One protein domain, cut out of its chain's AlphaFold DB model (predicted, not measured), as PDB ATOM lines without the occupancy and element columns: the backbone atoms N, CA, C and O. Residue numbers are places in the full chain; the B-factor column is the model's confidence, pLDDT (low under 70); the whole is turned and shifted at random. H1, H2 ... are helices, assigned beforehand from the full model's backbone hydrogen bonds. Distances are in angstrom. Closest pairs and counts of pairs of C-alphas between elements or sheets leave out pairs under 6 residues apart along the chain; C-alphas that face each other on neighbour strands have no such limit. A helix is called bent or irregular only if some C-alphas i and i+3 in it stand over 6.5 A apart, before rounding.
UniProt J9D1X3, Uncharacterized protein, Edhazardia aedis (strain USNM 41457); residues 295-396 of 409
ATOM      1  N   THR A 295      22.620 -33.714 -62.770       97.31
ATOM      2  CA  THR A 295      23.248 -33.013 -61.637       97.31
ATOM      3  C   THR A 295      22.483 -31.759 -61.220       97.31
ATOM      4  O   THR A 295      22.344 -31.510 -60.026       97.31
ATOM      5  N   GLU A 296      21.918 -31.020 -62.175       95.81
ATOM      6  CA  GLU A 296      21.073 -29.853 -61.913       95.81
ATOM      7  C   GLU A 296      19.791 -30.238 -61.160       95.81
ATOM      8  O   GLU A 296      19.475 -29.643 -60.130       95.81
ATOM      9  N   ASN A 297      19.103 -31.304 -61.585       96.44
ATOM     10  CA  ASN A 297      17.926 -31.810 -60.873       96.44
ATOM     11  C   ASN A 297      18.260 -32.247 -59.434       96.44
ATOM     12  O   ASN A 297      17.499 -31.979 -58.504       96.44
ATOM     13  N   LEU A 298      19.399 -32.923 -59.232       97.50
ATOM     14  CA  LEU A 298      19.857 -33.298 -57.889       97.50
ATOM     15  C   LEU A 298      20.134 -32.068 -57.022       97.50
ATOM     16  O   LEU A 298      19.788 -32.065 -55.840       97.50
ATOM     17  N   PHE A 299      20.731 -31.032 -57.609       96.94
ATOM     18  CA  PHE A 299      20.976 -29.765 -56.935       96.94
ATOM     19  C   PHE A 299      19.666 -29.084 -56.519       96.94
ATOM     20  O   PHE A 299      19.528 -28.719 -55.353       96.94
ATOM     21  N   GLN A 300      18.671 -29.006 -57.407       94.75
ATOM     22  CA  GLN A 300      17.350 -28.441 -57.096       94.75
ATOM     23  C   GLN A 300      16.643 -29.197 -55.958       94.75
ATOM     24  O   GLN A 300      16.101 -28.585 -55.038       94.75
ATOM     25  N   ILE A 301      16.690 -30.535 -55.965       97.50
ATOM     26  CA  ILE A 301      16.121 -31.353 -54.879       97.50
ATOM     27  C   ILE A 301      16.850 -31.084 -53.554       97.50
ATOM     28  O   ILE A 301      16.208 -30.962 -52.507       97.50
ATOM     29  N   ALA A 302      18.183 -30.995 -53.582       96.81
ATOM     30  CA  ALA A 302      18.976 -30.682 -52.397       96.81
ATOM     31  C   ALA A 302      18.654 -29.278 -51.861       96.81
ATOM     32  O   ALA A 302      18.474 -29.119 -50.654       96.81
ATOM     33  N   GLN A 303      18.510 -28.290 -52.744       94.94
ATOM     34  CA  GLN A 303      18.107 -26.933 -52.390       94.94
ATOM     35  C   GLN A 303      16.736 -26.913 -51.702       94.94
ATOM     36  O   GLN A 303      16.632 -26.429 -50.576       94.94
ATOM     37  N   HIS A 304      15.713 -27.529 -52.304       95.62
ATOM     38  CA  HIS A 304      14.377 -27.623 -51.705       95.62
ATOM     39  C   HIS A 304      14.407 -28.322 -50.332       95.62
ATOM     40  O   HIS A 304      13.723 -27.930 -49.382       95.62
ATOM     41  N   LYS A 305      15.238 -29.362 -50.181       97.44
ATOM     42  CA  LYS A 305      15.446 -30.009 -48.881       97.44
ATOM     43  C   LYS A 305      16.001 -29.018 -47.847       97.44
ATOM     44  O   LYS A 305      15.479 -28.965 -46.738       97.44
ATOM     45  N   PHE A 306      17.009 -28.219 -48.191       96.12
ATOM     46  CA  PHE A 306      17.554 -27.219 -47.266       96.12
ATOM     47  C   PHE A 306      16.545 -26.118 -46.917       96.12
ATOM     48  O   PHE A 306      16.472 -25.714 -45.758       96.12
ATOM     49  N   GLU A 307      15.738 -25.667 -47.876       94.12
ATOM     50  CA  GLU A 307      14.674 -24.680 -47.641       94.12
ATOM     51  C   GLU A 307      13.630 -25.210 -46.647       94.12
ATOM     52  O   GLU A 307      13.305 -24.545 -45.660       94.12
ATOM     53  N   THR A 308      13.179 -26.455 -46.830       96.56
ATOM     54  CA  THR A 308      12.231 -27.096 -45.901       96.56
ATOM     55  C   THR A 308      12.827 -27.341 -44.508       96.56
ATOM     56  O   THR A 308      12.132 -27.158 -43.506       96.56
ATOM     57  N   GLU A 309      14.111 -27.703 -44.407       96.38
ATOM     58  CA  GLU A 309      14.824 -27.813 -43.124       96.38
ATOM     59  C   GLU A 309      14.955 -26.453 -42.418       96.38
ATOM     60  O   GLU A 309      14.765 -26.362 -41.199       96.38
ATOM     61  N   LEU A 310      15.231 -25.383 -43.169       95.44
ATOM     62  CA  LEU A 310      15.294 -24.020 -42.646       95.44
ATOM     63  C   LEU A 310      13.929 -23.560 -42.118       95.44
ATOM     64  O   LEU A 310      13.849 -22.994 -41.023       95.44
ATOM     65  N   ASP A 311      12.851 -23.825 -42.850       95.69
ATOM     66  CA  ASP A 311      11.493 -23.492 -42.416       95.69
ATOM     67  C   ASP A 311      11.063 -24.311 -41.196       95.69
ATOM     68  O   ASP A 311      10.459 -23.777 -40.257       95.69
ATOM     69  N   LEU A 312      11.458 -25.583 -41.124       96.19
ATOM     70  CA  LEU A 312      11.287 -26.384 -39.916       96.19
ATOM     71  C   LEU A 312      12.043 -25.769 -38.726       96.19
ATOM     72  O   LEU A 312      11.487 -25.633 -37.637       96.19
ATOM     73  N   ALA A 313      13.287 -25.328 -38.912       93.75
ATOM     74  CA  ALA A 313      14.045 -24.666 -37.853       93.75
ATOM     75  C   ALA A 313      13.380 -23.353 -37.395       93.75
ATOM     76  O   ALA A 313      13.279 -23.094 -36.188       93.75
ATOM     77  N   LYS A 314      12.861 -22.549 -38.333       95.44
ATOM     78  CA  LYS A 314      12.097 -21.325 -38.032       95.44
ATOM     79  C   LYS A 314      10.824 -21.632 -37.248       95.44
ATOM     80  O   LYS A 314      10.551 -20.954 -36.259       95.44
ATOM     81  N   THR A 315      10.067 -22.657 -37.639       95.25
ATOM     82  CA  THR A 315       8.846 -23.057 -36.919       95.25
ATOM     83  C   THR A 315       9.162 -23.579 -35.519       95.25
ATOM     84  O   THR A 315       8.510 -23.157 -34.566       95.25
ATOM     85  N   ILE A 316      10.208 -24.396 -35.348       92.81
ATOM     86  CA  ILE A 316      10.682 -24.848 -34.028       92.81
ATOM     87  C   ILE A 316      11.079 -23.650 -33.153       92.81
ATOM     88  O   ILE A 316      10.670 -23.572 -31.991       92.81
ATOM     89  N   SER A 317      11.835 -22.696 -33.703       93.69
ATOM     90  CA  SER A 317      12.214 -21.460 -33.006       93.69
ATOM     91  C   SER A 317      10.983 -20.634 -32.617       93.69
ATOM     92  O   SER A 317      10.851 -20.215 -31.465       93.69
ATOM     93  N   GLY A 318      10.024 -20.481 -33.532       94.00
ATOM     94  CA  GLY A 318       8.750 -19.807 -33.286       94.00
ATOM     95  C   GLY A 318       7.942 -20.464 -32.165       94.00
ATOM     96  O   GLY A 318       7.500 -19.777 -31.244       94.00
ATOM     97  N   ILE A 319       7.813 -21.793 -32.183       89.19
ATOM     98  CA  ILE A 319       7.137 -22.570 -31.132       89.19
ATOM     99  C   ILE A 319       7.857 -22.408 -29.790       89.19
ATOM    100  O   ILE A 319       7.204 -22.190 -28.771       89.19
ATOM    101  N   SER A 320       9.192 -22.470 -29.776       87.62
ATOM    102  CA  SER A 320       9.996 -22.267 -28.566       87.62
ATOM    103  C   SER A 320       9.787 -20.868 -27.979       87.62
ATOM    104  O   SER A 320       9.512 -20.724 -26.785       87.62
ATOM    105  N   ASN A 321       9.824 -19.832 -28.820       90.19
ATOM    106  CA  ASN A 321       9.606 -18.445 -28.411       90.19
ATOM    107  C   ASN A 321       8.186 -18.229 -27.873       90.19
ATOM    108  O   ASN A 321       8.019 -17.615 -26.815       90.19
ATOM    109  N   LEU A 322       7.172 -18.791 -28.537       90.25
ATOM    110  CA  LEU A 322       5.789 -18.775 -28.059       90.25
ATOM    111  C   LEU A 322       5.643 -19.519 -26.729       90.25
ATOM    112  O   LEU A 322       4.999 -19.004 -25.817       90.25
ATOM    113  N   GLY A 323       6.270 -20.686 -26.579       82.75
ATOM    114  CA  GLY A 323       6.271 -21.458 -25.336       82.75
ATOM    115  C   GLY A 323       6.930 -20.706 -24.177       82.75
ATOM    116  O   GLY A 323       6.402 -20.696 -23.063       82.75
ATOM    117  N   CYS A 324       8.040 -20.010 -24.436       78.12
ATOM    118  CA  CYS A 324       8.698 -19.126 -23.475       78.12
ATOM    119  C   CYS A 324       7.814 -17.930 -23.097       78.12
ATOM    120  O   CYS A 324       7.624 -17.670 -21.907       78.12
ATOM    121  N   ALA A 325       7.226 -17.242 -24.079       81.31
ATOM    122  CA  ALA A 325       6.330 -16.108 -23.853       81.31
ATOM    123  C   ALA A 325       5.091 -16.524 -23.050       81.31
ATOM    124  O   ALA A 325       4.755 -15.892 -22.049       81.31
ATOM    125  N   GLN A 326       4.467 -17.643 -23.418       81.12
ATOM    126  CA  GLN A 326       3.381 -18.246 -22.654       81.12
ATOM    127  C   GLN A 326       3.839 -18.573 -21.232       81.12
ATOM    128  O   GLN A 326       3.199 -18.143 -20.277       81.12
ATOM    129  N   SER A 327       4.967 -19.263 -21.049       75.50
ATOM    130  CA  SER A 327       5.503 -19.584 -19.717       75.50
ATOM    131  C   SER A 327       5.694 -18.338 -18.842       75.50
ATOM    132  O   SER A 327       5.361 -18.367 -17.655       75.50
ATOM    133  N   LEU A 328       6.170 -17.230 -19.418       76.31
ATOM    134  CA  LEU A 328       6.303 -15.943 -18.731       76.31
ATOM    135  C   LEU A 328       4.939 -15.337 -18.374       76.31
ATOM    136  O   LEU A 328       4.719 -14.989 -17.213       76.31
ATOM    137  N   LEU A 329       3.998 -15.290 -19.321       73.94
ATOM    138  CA  LEU A 329       2.630 -14.823 -19.067       73.94
ATOM    139  C   LEU A 329       1.953 -15.656 -17.965       73.94
ATOM    140  O   LEU A 329       1.363 -15.098 -17.047       73.94
ATOM    141  N   TYR A 330       2.116 -16.978 -17.963       65.56
ATOM    142  CA  TYR A 330       1.529 -17.876 -16.958       65.56
ATOM    143  C   TYR A 330       2.263 -17.892 -15.608       65.56
ATOM    144  O   TYR A 330       1.689 -18.305 -14.592       65.56
ATOM    145  N   LYS A 331       3.530 -17.463 -15.548       69.00
ATOM    146  CA  LYS A 331       4.180 -17.142 -14.267       69.00
ATOM    147  C   LYS A 331       3.551 -15.899 -13.638       69.00
ATOM    148  O   LYS A 331       3.426 -15.868 -12.415       69.00
ATOM    149  N   ASN A 332       3.103 -14.955 -14.463       67.56
ATOM    150  CA  ASN A 332       2.531 -13.684 -14.025       67.56
ATOM    151  C   ASN A 332       1.011 -13.767 -13.751       67.56
ATOM    152  O   ASN A 332       0.527 -13.130 -12.820       67.56
ATOM    153  N   VAL A 333       0.256 -14.593 -14.487       63.44
ATOM    154  CA  VAL A 333      -1.217 -14.718 -14.387       63.44
ATOM    155  C   VAL A 333      -1.630 -15.796 -13.365       63.44
ATOM    156  O   VAL A 333      -2.246 -16.796 -13.693       63.44
ATOM    157  N   ASN A 334      -1.320 -15.591 -12.083       58.97
ATOM    158  CA  ASN A 334      -1.713 -16.437 -10.936       58.97
ATOM    159  C   ASN A 334      -0.890 -17.723 -10.720       58.97
ATOM    160  O   ASN A 334      -1.252 -18.838 -11.096       58.97
ATOM    161  N   ALA A 335       0.175 -17.581  -9.929       55.09
ATOM    162  CA  ALA A 335       0.918 -18.681  -9.312       55.09
ATOM    163  C   ALA A 335       0.106 -19.528  -8.297       55.09
ATOM    164  O   ALA A 335       0.655 -20.471  -7.722       55.09
ATOM    165  N   SER A 336      -1.174 -19.221  -8.055       56.84
ATOM    166  CA  SER A 336      -1.974 -19.824  -6.982       56.84
ATOM    167  C   SER A 336      -2.697 -21.122  -7.368       56.84
ATOM    168  O   SER A 336      -2.808 -22.007  -6.516       56.84
ATOM    169  N   ASP A 337      -3.123 -21.320  -8.625       71.56
ATOM    170  CA  ASP A 337      -3.930 -22.499  -8.979       71.56
ATOM    171  C   ASP A 337      -3.104 -23.680  -9.529       71.56
ATOM    172  O   ASP A 337      -2.898 -23.889 -10.732       71.56
ATOM    173  N   LYS A 338      -2.621 -24.512  -8.598       77.81
ATOM    174  CA  LYS A 338      -1.843 -25.729  -8.889       77.81
ATOM    175  C   LYS A 338      -2.598 -26.753  -9.750       77.81
ATOM    176  O   LYS A 338      -1.928 -27.592 -10.365       77.81
ATOM    177  N   LYS A 339      -3.939 -26.751  -9.784       78.50
ATOM    178  CA  LYS A 339      -4.714 -27.726 -10.579       78.50
ATOM    179  C   LYS A 339      -4.610 -27.432 -12.073       78.50
ATOM    180  O   LYS A 339      -4.328 -28.355 -12.837       78.50
ATOM    181  N   PHE A 340      -4.743 -26.168 -12.471       75.00
ATOM    182  CA  PHE A 340      -4.662 -25.762 -13.875       75.00
ATOM    183  C   PHE A 340      -3.286 -26.077 -14.486       75.00
ATOM    184  O   PHE A 340      -3.202 -26.764 -15.508       75.00
ATOM    185  N   ARG A 341      -2.191 -25.718 -13.789       71.75
ATOM    186  CA  ARG A 341      -0.821 -26.076 -14.224       71.75
ATOM    187  C   ARG A 341      -0.645 -27.583 -14.429       71.75
ATOM    188  O   ARG A 341      -0.038 -28.018 -15.402       71.75
ATOM    189  N   ARG A 342      -1.173 -28.397 -13.510       77.06
ATOM    190  CA  ARG A 342      -0.986 -29.856 -13.534       77.06
ATOM    191  C   ARG A 342      -1.792 -30.576 -14.606       77.06
ATOM    192  O   ARG A 342      -1.336 -31.642 -15.025       77.06
ATOM    193  N   ASN A 343      -2.972 -30.073 -14.956       78.38
ATOM    194  CA  ASN A 343      -3.912 -30.782 -15.825       78.38
ATOM    195  C   ASN A 343      -3.897 -30.273 -17.270       78.38
ATOM    196  O   ASN A 343      -4.160 -31.065 -18.163       78.38
ATOM    197  N   VAL A 344      -3.557 -28.999 -17.502       72.75
ATOM    198  CA  VAL A 344      -3.603 -28.385 -18.842       72.75
ATOM    199  C   VAL A 344      -2.201 -28.045 -19.355       72.75
ATOM    200  O   VAL A 344      -1.848 -28.419 -20.467       72.75
ATOM    201  N   MET A 345      -1.359 -27.415 -18.528       67.69
ATOM    202  CA  MET A 345      -0.067 -26.881 -18.997       67.69
ATOM    203  C   MET A 345       1.018 -27.942 -19.190       67.69
ATOM    204  O   MET A 345       1.732 -27.919 -20.188       67.69
ATOM    205  N   ASN A 346       1.160 -28.880 -18.252       75.00
ATOM    206  CA  ASN A 346       2.186 -29.923 -18.359       75.00
ATOM    207  C   ASN A 346       2.048 -30.797 -19.628       75.00
ATOM    208  O   ASN A 346       3.081 -31.098 -20.223       75.00
ATOM    209  N   PRO A 347       0.830 -31.185 -20.069       76.50
ATOM    210  CA  PRO A 347       0.635 -31.846 -21.359       76.50
ATOM    211  C   PRO A 347       1.074 -31.004 -22.564       76.50
ATOM    212  O   PRO A 347       1.798 -31.519 -23.410       76.50
ATOM    213  N   ILE A 348       0.692 -29.720 -22.620       70.25
ATOM    214  CA  ILE A 348       1.006 -28.822 -23.750       70.25
ATOM    215  C   ILE A 348       2.517 -28.599 -23.875       70.25
ATOM    216  O   ILE A 348       3.065 -28.643 -24.970       70.25
ATOM    217  N   LEU A 349       3.209 -28.413 -22.749       68.75
ATOM    218  CA  LEU A 349       4.660 -28.204 -22.718       68.75
ATOM    219  C   LEU A 349       5.469 -29.510 -22.828       68.75
ATOM    220  O   LEU A 349       6.690 -29.483 -22.694       68.75
ATOM    221  N   GLY A 350       4.815 -30.668 -22.975       74.81
ATOM    222  CA  GLY A 350       5.486 -31.971 -23.006       74.81
ATOM    223  C   GLY A 350       6.207 -32.344 -21.702       74.81
ATOM    224  O   GLY A 350       6.991 -33.295 -21.673       74.81
ATOM    225  N   ILE A 351       5.947 -31.632 -20.598       77.75
ATOM    226  CA  ILE A 351       6.558 -31.901 -19.293       77.75
ATOM    227  C   ILE A 351       5.875 -33.130 -18.701       77.75
ATOM    228  O   ILE A 351       4.876 -33.046 -17.974       77.75
ATOM    229  N   LYS A 352       6.435 -34.304 -19.000       78.50
ATOM    230  CA  LYS A 352       6.011 -35.558 -18.376       78.50
ATOM    231  C   LYS A 352       6.188 -35.437 -16.865       78.50
ATOM    232  O   LYS A 352       7.231 -35.004 -16.368       78.50
ATOM    233  N   ARG A 353       5.147 -35.798 -16.108       74.94
ATOM    234  CA  ARG A 353       5.255 -35.873 -14.646       74.94
ATOM    235  C   ARG A 353       6.391 -36.843 -14.338       74.94
ATOM    236  O   ARG A 353       6.370 -37.961 -14.838       74.94
ATOM    237  N   LYS A 354       7.352 -36.425 -13.506       77.19
ATOM    238  CA  LYS A 354       8.276 -37.373 -12.878       77.19
ATOM    239  C   LYS A 354       7.405 -38.357 -12.110       77.19
ATOM    240  O   LYS A 354       6.834 -37.995 -11.078       77.19
ATOM    241  N   GLU A 355       7.214 -39.549 -12.665       79.38
ATOM    242  CA  GLU A 355       6.512 -40.609 -11.967       79.38
ATOM    243  C   GLU A 355       7.276 -40.836 -10.672       79.38
ATOM    244  O   GLU A 355       8.485 -41.077 -10.677       79.38
ATOM    245  N   LYS A 356       6.596 -40.661  -9.534       80.56
ATOM    246  CA  LYS A 356       7.196 -41.066  -8.268       80.56
ATOM    247  C   LYS A 356       7.501 -42.544  -8.433       80.56
ATOM    248  O   LYS A 356       6.580 -43.304  -8.730       80.56
ATOM    249  N   ILE A 357       8.763 -42.926  -8.261       74.06
ATOM    250  CA  ILE A 357       9.161 -44.330  -8.230       74.06
ATOM    251  C   ILE A 357       8.383 -44.940  -7.068       74.06
ATOM    252  O   ILE A 357       8.724 -44.743  -5.904       74.06
ATOM    253  N   VAL A 358       7.252 -45.577  -7.373       78.25
ATOM    254  CA  VAL A 358       6.476 -46.308  -6.381       78.25
ATOM    255  C   VAL A 358       7.301 -47.553  -6.105       78.25
ATOM    256  O   VAL A 358       7.497 -48.337  -7.040       78.25
ATOM    257  N   PRO A 359       7.808 -47.734  -4.872       68.38
ATOM    258  CA  PRO A 359       8.560 -48.924  -4.532       68.38
ATOM    259  C   PRO A 359       7.739 -50.150  -4.913       68.38
ATOM    260  O   PRO A 359       6.547 -50.215  -4.609       68.38
ATOM    261  N   PHE A 360       8.370 -51.084  -5.615       61.81
ATOM    262  CA  PHE A 360       7.713 -52.209  -6.275       61.81
ATOM    263  C   PHE A 360       6.733 -52.965  -5.356       61.81
ATOM    264  O   PHE A 360       5.598 -53.233  -5.742       61.81
ATOM    265  N   TYR A 361       7.105 -53.164  -4.089       67.44
ATOM    266  CA  TYR A 361       6.277 -53.840  -3.083       67.44
ATOM    267  C   TYR A 361       4.931 -53.151  -2.787       67.44
ATOM    268  O   TYR A 361       4.016 -53.803  -2.300       67.44
ATOM    269  N   LYS A 362       4.772 -51.853  -3.088       70.56
ATOM    270  CA  LYS A 362       3.485 -51.140  -2.961       70.56
ATOM    271  C   LYS A 362       2.566 -51.328  -4.170       70.56
ATOM    272  O   LYS A 362       1.376 -51.047  -4.056       70.56
ATOM    273  N   LYS A 363       3.095 -51.759  -5.321       66.62
ATOM    274  CA  LYS A 363       2.282 -52.084  -6.506       66.62
ATOM    275  C   LYS A 363       1.648 -53.472  -6.393       66.62
ATOM    276  O   LYS A 363       0.566 -53.686  -6.930       66.62
ATOM    277  N   CYS A 364       2.276 -54.386  -5.661       63.69
ATOM    278  CA  CYS A 364       1.751 -55.723  -5.429       63.69
ATOM    279  C   CYS A 364       0.775 -55.724  -4.242       63.69
ATOM    280  O   CYS A 364       1.182 -55.640  -3.084       63.69
ATOM    281  N   LYS A 365      -0.531 -55.828  -4.515       61.81
ATOM    282  CA  LYS A 365      -1.542 -56.088  -3.478       61.81
ATOM    283  C   LYS A 365      -1.524 -57.575  -3.116       61.81
ATOM    284  O   LYS A 365      -2.365 -58.331  -3.585       61.81
ATOM    285  N   PHE A 366      -0.562 -58.004  -2.306       59.88
ATOM    286  CA  PHE A 366      -0.577 -59.365  -1.772       59.88
ATOM    287  C   PHE A 366      -1.664 -59.460  -0.695       59.88
ATOM    288  O   PHE A 366      -1.526 -58.855   0.367       59.88
ATOM    289  N   ALA A 367      -2.740 -60.206  -0.953       59.69
ATOM    290  CA  ALA A 367      -3.747 -60.493   0.075       59.69
ATOM    291  C   ALA A 367      -3.150 -61.370   1.193       59.69
ATOM    292  O   ALA A 367      -3.457 -61.185   2.367       59.69
ATOM    293  N   THR A 368      -2.223 -62.263   0.829       59.03
ATOM    294  CA  THR A 368      -1.416 -63.066   1.755       59.03
ATOM    295  C   THR A 368      -0.176 -63.574   1.020       59.03
ATOM    296  O   THR A 368      -0.282 -64.440   0.157       59.03
ATOM    297  N   LEU A 369       1.014 -63.086   1.392       57.66
ATOM    298  CA  LEU A 369       2.325 -63.455   0.812       57.66
ATOM    299  C   LEU A 369       2.606 -64.971   0.748       57.66
ATOM    300  O   LEU A 369       3.494 -65.407   0.025       57.66
ATOM    301  N   ARG A 370       1.865 -65.780   1.514       55.12
ATOM    302  CA  ARG A 370       2.013 -67.237   1.574       55.12
ATOM    303  C   ARG A 370       1.317 -67.997   0.443       55.12
ATOM    304  O   ARG A 370       1.751 -69.107   0.150       55.12
ATOM    305  N   PHE A 371       0.266 -67.443  -0.167       55.09
ATOM    306  CA  PHE A 371      -0.554 -68.176  -1.146       55.09
ATOM    307  C   PHE A 371      -0.232 -67.834  -2.606       55.09
ATOM    308  O   PHE A 371      -0.481 -68.652  -3.485       55.09
ATOM    309  N   ASP A 372       0.452 -66.719  -2.866       60.97
ATOM    310  CA  ASP A 372       0.829 -66.292  -4.222       60.97
ATOM    311  C   ASP A 372       2.250 -66.735  -4.616       60.97
ATOM    312  O   ASP A 372       3.033 -65.975  -5.189       60.97
ATOM    313  N   LYS A 373       2.612 -67.989  -4.316       69.00
ATOM    314  CA  LYS A 373       3.941 -68.547  -4.641       69.00
ATOM    315  C   LYS A 373       4.251 -68.484  -6.144       69.00
ATOM    316  O   LYS A 373       5.390 -68.222  -6.521       69.00
ATOM    317  N   ASN A 374       3.237 -68.668  -6.991       68.94
ATOM    318  CA  ASN A 374       3.388 -68.592  -8.445       68.94
ATOM    319  C   ASN A 374       3.622 -67.154  -8.923       68.94
ATOM    320  O   ASN A 374       4.488 -66.934  -9.763       68.94
ATOM    321  N   LEU A 375       2.943 -66.173  -8.321       67.06
ATOM    322  CA  LEU A 375       3.138 -64.759  -8.647       67.06
ATOM    323  C   LEU A 375       4.537 -64.281  -8.227       67.06
ATOM    324  O   LEU A 375       5.181 -63.516  -8.937       67.06
ATOM    325  N   ILE A 376       5.037 -64.768  -7.085       69.56
ATOM    326  CA  ILE A 376       6.405 -64.494  -6.621       69.56
ATOM    327  C   ILE A 376       7.441 -65.105  -7.578       69.56
ATOM    328  O   ILE A 376       8.443 -64.458  -7.873       69.56
ATOM    329  N   LEU A 377       7.199 -66.313  -8.096       74.38
ATOM    330  CA  LEU A 377       8.079 -66.961  -9.075       74.38
ATOM    331  C   LEU A 377       8.063 -66.260 -10.443       74.38
ATOM    332  O   LEU A 377       9.125 -66.085 -11.039       74.38
ATOM    333  N   GLU A 378       6.901 -65.815 -10.925       72.06
ATOM    334  CA  GLU A 378       6.805 -64.996 -12.144       72.06
ATOM    335  C   GLU A 378       7.527 -63.655 -11.979       72.06
ATOM    336  O   GLU A 378       8.261 -63.227 -12.869       72.06
ATOM    337  N   LEU A 379       7.403 -63.020 -10.813       64.50
ATOM    338  CA  LEU A 379       8.107 -61.773 -10.517       64.50
ATOM    339  C   LEU A 379       9.619 -61.961 -10.393       64.50
ATOM    340  O   LEU A 379      10.374 -61.111 -10.864       64.50
ATOM    341  N   GLN A 380      10.074 -63.075  -9.816       73.38
ATOM    342  CA  GLN A 380      11.491 -63.435  -9.839       73.38
ATOM    343  C   GLN A 380      11.977 -63.641 -11.274       73.38
ATOM    344  O   GLN A 380      13.021 -63.097 -11.624       73.38
ATOM    345  N   LYS A 381      11.218 -64.335 -12.132       75.38
ATOM    346  CA  LYS A 381      11.577 -64.468 -13.552       75.38
ATOM    347  C   LYS A 381      11.719 -63.114 -14.233       75.38
ATOM    348  O   LYS A 381      12.770 -62.854 -14.796       75.38
ATOM    349  N   VAL A 382      10.751 -62.207 -14.091       69.94
ATOM    350  CA  VAL A 382      10.828 -60.867 -14.702       69.94
ATOM    351  C   VAL A 382      12.023 -60.058 -14.178       69.94
ATOM    352  O   VAL A 382      12.693 -59.384 -14.959       69.94
ATOM    353  N   MET A 383      12.327 -60.138 -12.877       66.19
ATOM    354  CA  MET A 383      13.483 -59.443 -12.301       66.19
ATOM    355  C   MET A 383      14.827 -60.020 -12.764       66.19
ATOM    356  O   MET A 383      15.752 -59.251 -13.002       66.19
ATOM    357  N   TYR A 384      14.941 -61.340 -12.918       68.19
ATOM    358  CA  TYR A 384      16.194 -61.989 -13.323       68.19
ATOM    359  C   TYR A 384      16.365 -62.118 -14.848       68.19
ATOM    360  O   TYR A 384      17.493 -62.219 -15.329       68.19
ATOM    361  N   GLU A 385      15.284 -62.097 -15.630       61.94
ATOM    362  CA  GLU A 385      15.316 -62.108 -17.102       61.94
ATOM    363  C   GLU A 385      15.472 -60.690 -17.678       61.94
ATOM    364  O   GLU A 385      16.127 -60.518 -18.707       61.94
ATOM    365  N   GLY A 386      14.982 -59.657 -16.980       55.38
ATOM    366  CA  GLY A 386      15.169 -58.251 -17.367       55.38
ATOM    367  C   GLY A 386      16.632 -57.784 -17.377       55.38
ATOM    368  O   GLY A 386      16.981 -56.897 -18.158       55.38
ATOM    369  N   ASP A 387      17.500 -58.416 -16.582       52.84
ATOM    370  CA  ASP A 387      18.944 -58.142 -16.583       52.84
ATOM    371  C   ASP A 387      19.710 -58.939 -17.653       52.84
ATOM    372  O   ASP A 387      20.796 -58.528 -18.062       52.84
ATOM    373  N   LYS A 388      19.144 -60.037 -18.178       55.94
ATOM    374  CA  LYS A 388      19.778 -60.806 -19.263       55.94
ATOM    375  C   LYS A 388      19.640 -60.114 -20.619       55.94
ATOM    376  O   LYS A 388      20.608 -60.067 -21.367       55.94
ATOM    377  N   HIS A 389      18.500 -59.479 -20.897       53.00
ATOM    378  CA  HIS A 389      18.296 -58.791 -22.179       53.00
ATOM    379  C   HIS A 389      19.027 -57.449 -22.311       53.00
ATOM    380  O   HIS A 389      19.270 -57.006 -23.425       53.00
ATOM    381  N   LYS A 390      19.453 -56.819 -21.209       51.97
ATOM    382  CA  LYS A 390      20.306 -55.623 -21.300       51.97
ATOM    383  C   LYS A 390      21.774 -55.948 -21.527       51.97
ATOM    384  O   LYS A 390      22.472 -55.114 -22.087       51.97
ATOM    385  N   LYS A 391      22.251 -57.124 -21.117       52.91
ATOM    386  CA  LYS A 391      23.660 -57.482 -21.298       52.91
ATOM    387  C   LYS A 391      23.974 -57.782 -22.765       52.91
ATOM    388  O   LYS A 391      24.919 -57.214 -23.289       52.91
ATOM    389  N   ASP A 392      23.102 -58.519 -23.452       55.78
ATOM    390  CA  ASP A 392      23.294 -58.846 -24.873       55.78
ATOM    391  C   ASP A 392      23.145 -57.625 -25.800       55.78
ATOM    392  O   ASP A 392      23.823 -57.543 -26.822       55.78
ATOM    393  N   ASP A 393      22.300 -56.650 -25.447       54.22
ATOM    394  CA  ASP A 393      22.147 -55.412 -26.227       54.22
ATOM    395  C   ASP A 393      23.262 -54.393 -25.935       54.22
ATOM    396  O   ASP A 393      23.662 -53.651 -26.832       54.22
ATOM    397  N   ILE A 394      23.823 -54.384 -24.718       54.56
ATOM    398  CA  ILE A 394      25.020 -53.594 -24.387       54.56
ATOM    399  C   ILE A 394      26.263 -54.217 -25.034       54.56
ATOM    400  O   ILE A 394      27.057 -53.482 -25.614       54.56
ATOM    401  N   ASP A 395      26.402 -55.544 -25.035       56.16
ATOM    402  CA  ASP A 395      27.517 -56.239 -25.692       56.16
ATOM    403  C   ASP A 395      27.420 -56.136 -27.229       56.16
ATOM    404  O   ASP A 395      28.438 -56.000 -27.910       56.16
ATOM    405  N   LYS A 396      26.209 -56.092 -27.809       58.09
ATOM    406  CA  LYS A 396      26.017 -55.744 -29.233       58.09
ATOM    407  C   LYS A 396      26.304 -54.272 -29.528       58.09
ATOM    408  O   LYS A 396      26.860 -53.977 -30.584       58.09
TER     409      LYS A 396
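AT A GLANCE: This is residues 295 to 396 of the 409 residues of an uncharacterized protein of Edhazardia aedis (strain USNM 41457) (UniProt J9D1X3). An open, flat frame of helices: the long helix H1 makes one side, the short helix H2 folds back near its last turns after a tight link, and a strung-out stretch with the one-turn H3 in it leads away to a second long helix, H4, which stands away from the rest. The middle between H1 and H4 is empty, and no two named helices touch. The printed part has 102 residues with four named helices, in the order H1, H2, H3, H4, and no named strand; the class is all helix. The whole is extended, with a radius of gyration of the C-alphas of 25.3 A and spans of 72 by 54 by 17 A.

HOW THE PARTS SIT: H1, residues 295 to 332, touches no helix. It and H2, residues 338 to 348, are near each other, with 5 pairs of C-alphas within 10 A and no pair within 8 A. H3, residues 360 to 363, is apart from H1 and from H2. H4, residues 373 to 396, is apart from H1, from H2 and from H3. Residues 295 to 319, which belong to H1, stand free, and so do residues 377 to 396, which belong to H4. Every O i to N i+4 pair is within hydrogen-bond range in H1, but 4 of 7 in H2 and 14 of 20 in H4; H3 is too short for such a pair.

IN THESE COORDINATES: H1 begins at C-alpha 295, at (23.248, -33.013, -61.637), and ends at C-alpha 332, at (2.531, -13.684, -14.025), a length of 55.4 A. H4 measures 35.4 A from its first to its last C-alpha and ends at C-alpha 396, at (26.017, -55.744, -29.233). H2 has 11 residues and measures 15.4 A; it is irregular, but only just, with C-alphas 343 and 346 6.7 A apart, and its line is a rough one. H3 has 4 residues and measures 5.4 A.

THE WHOLE: The two C-alphas farthest apart, those of Glu 296 and Arg 370, are 76.1 A apart. The C-alphas of Thr 295 and Lys 396, the first and last printed, are 39.7 A apart. The printed part has no cut. The link from H2 to H3 is long, with 11 residues; the link from H3 to H4, with 9 residues, is short. The mean pLDDT of the printed part is 75.1, with 90 for H1 and 63 for H4. Under 70 are 42 residues, among them 330 to 336, 363 to 376 and 382 to 396.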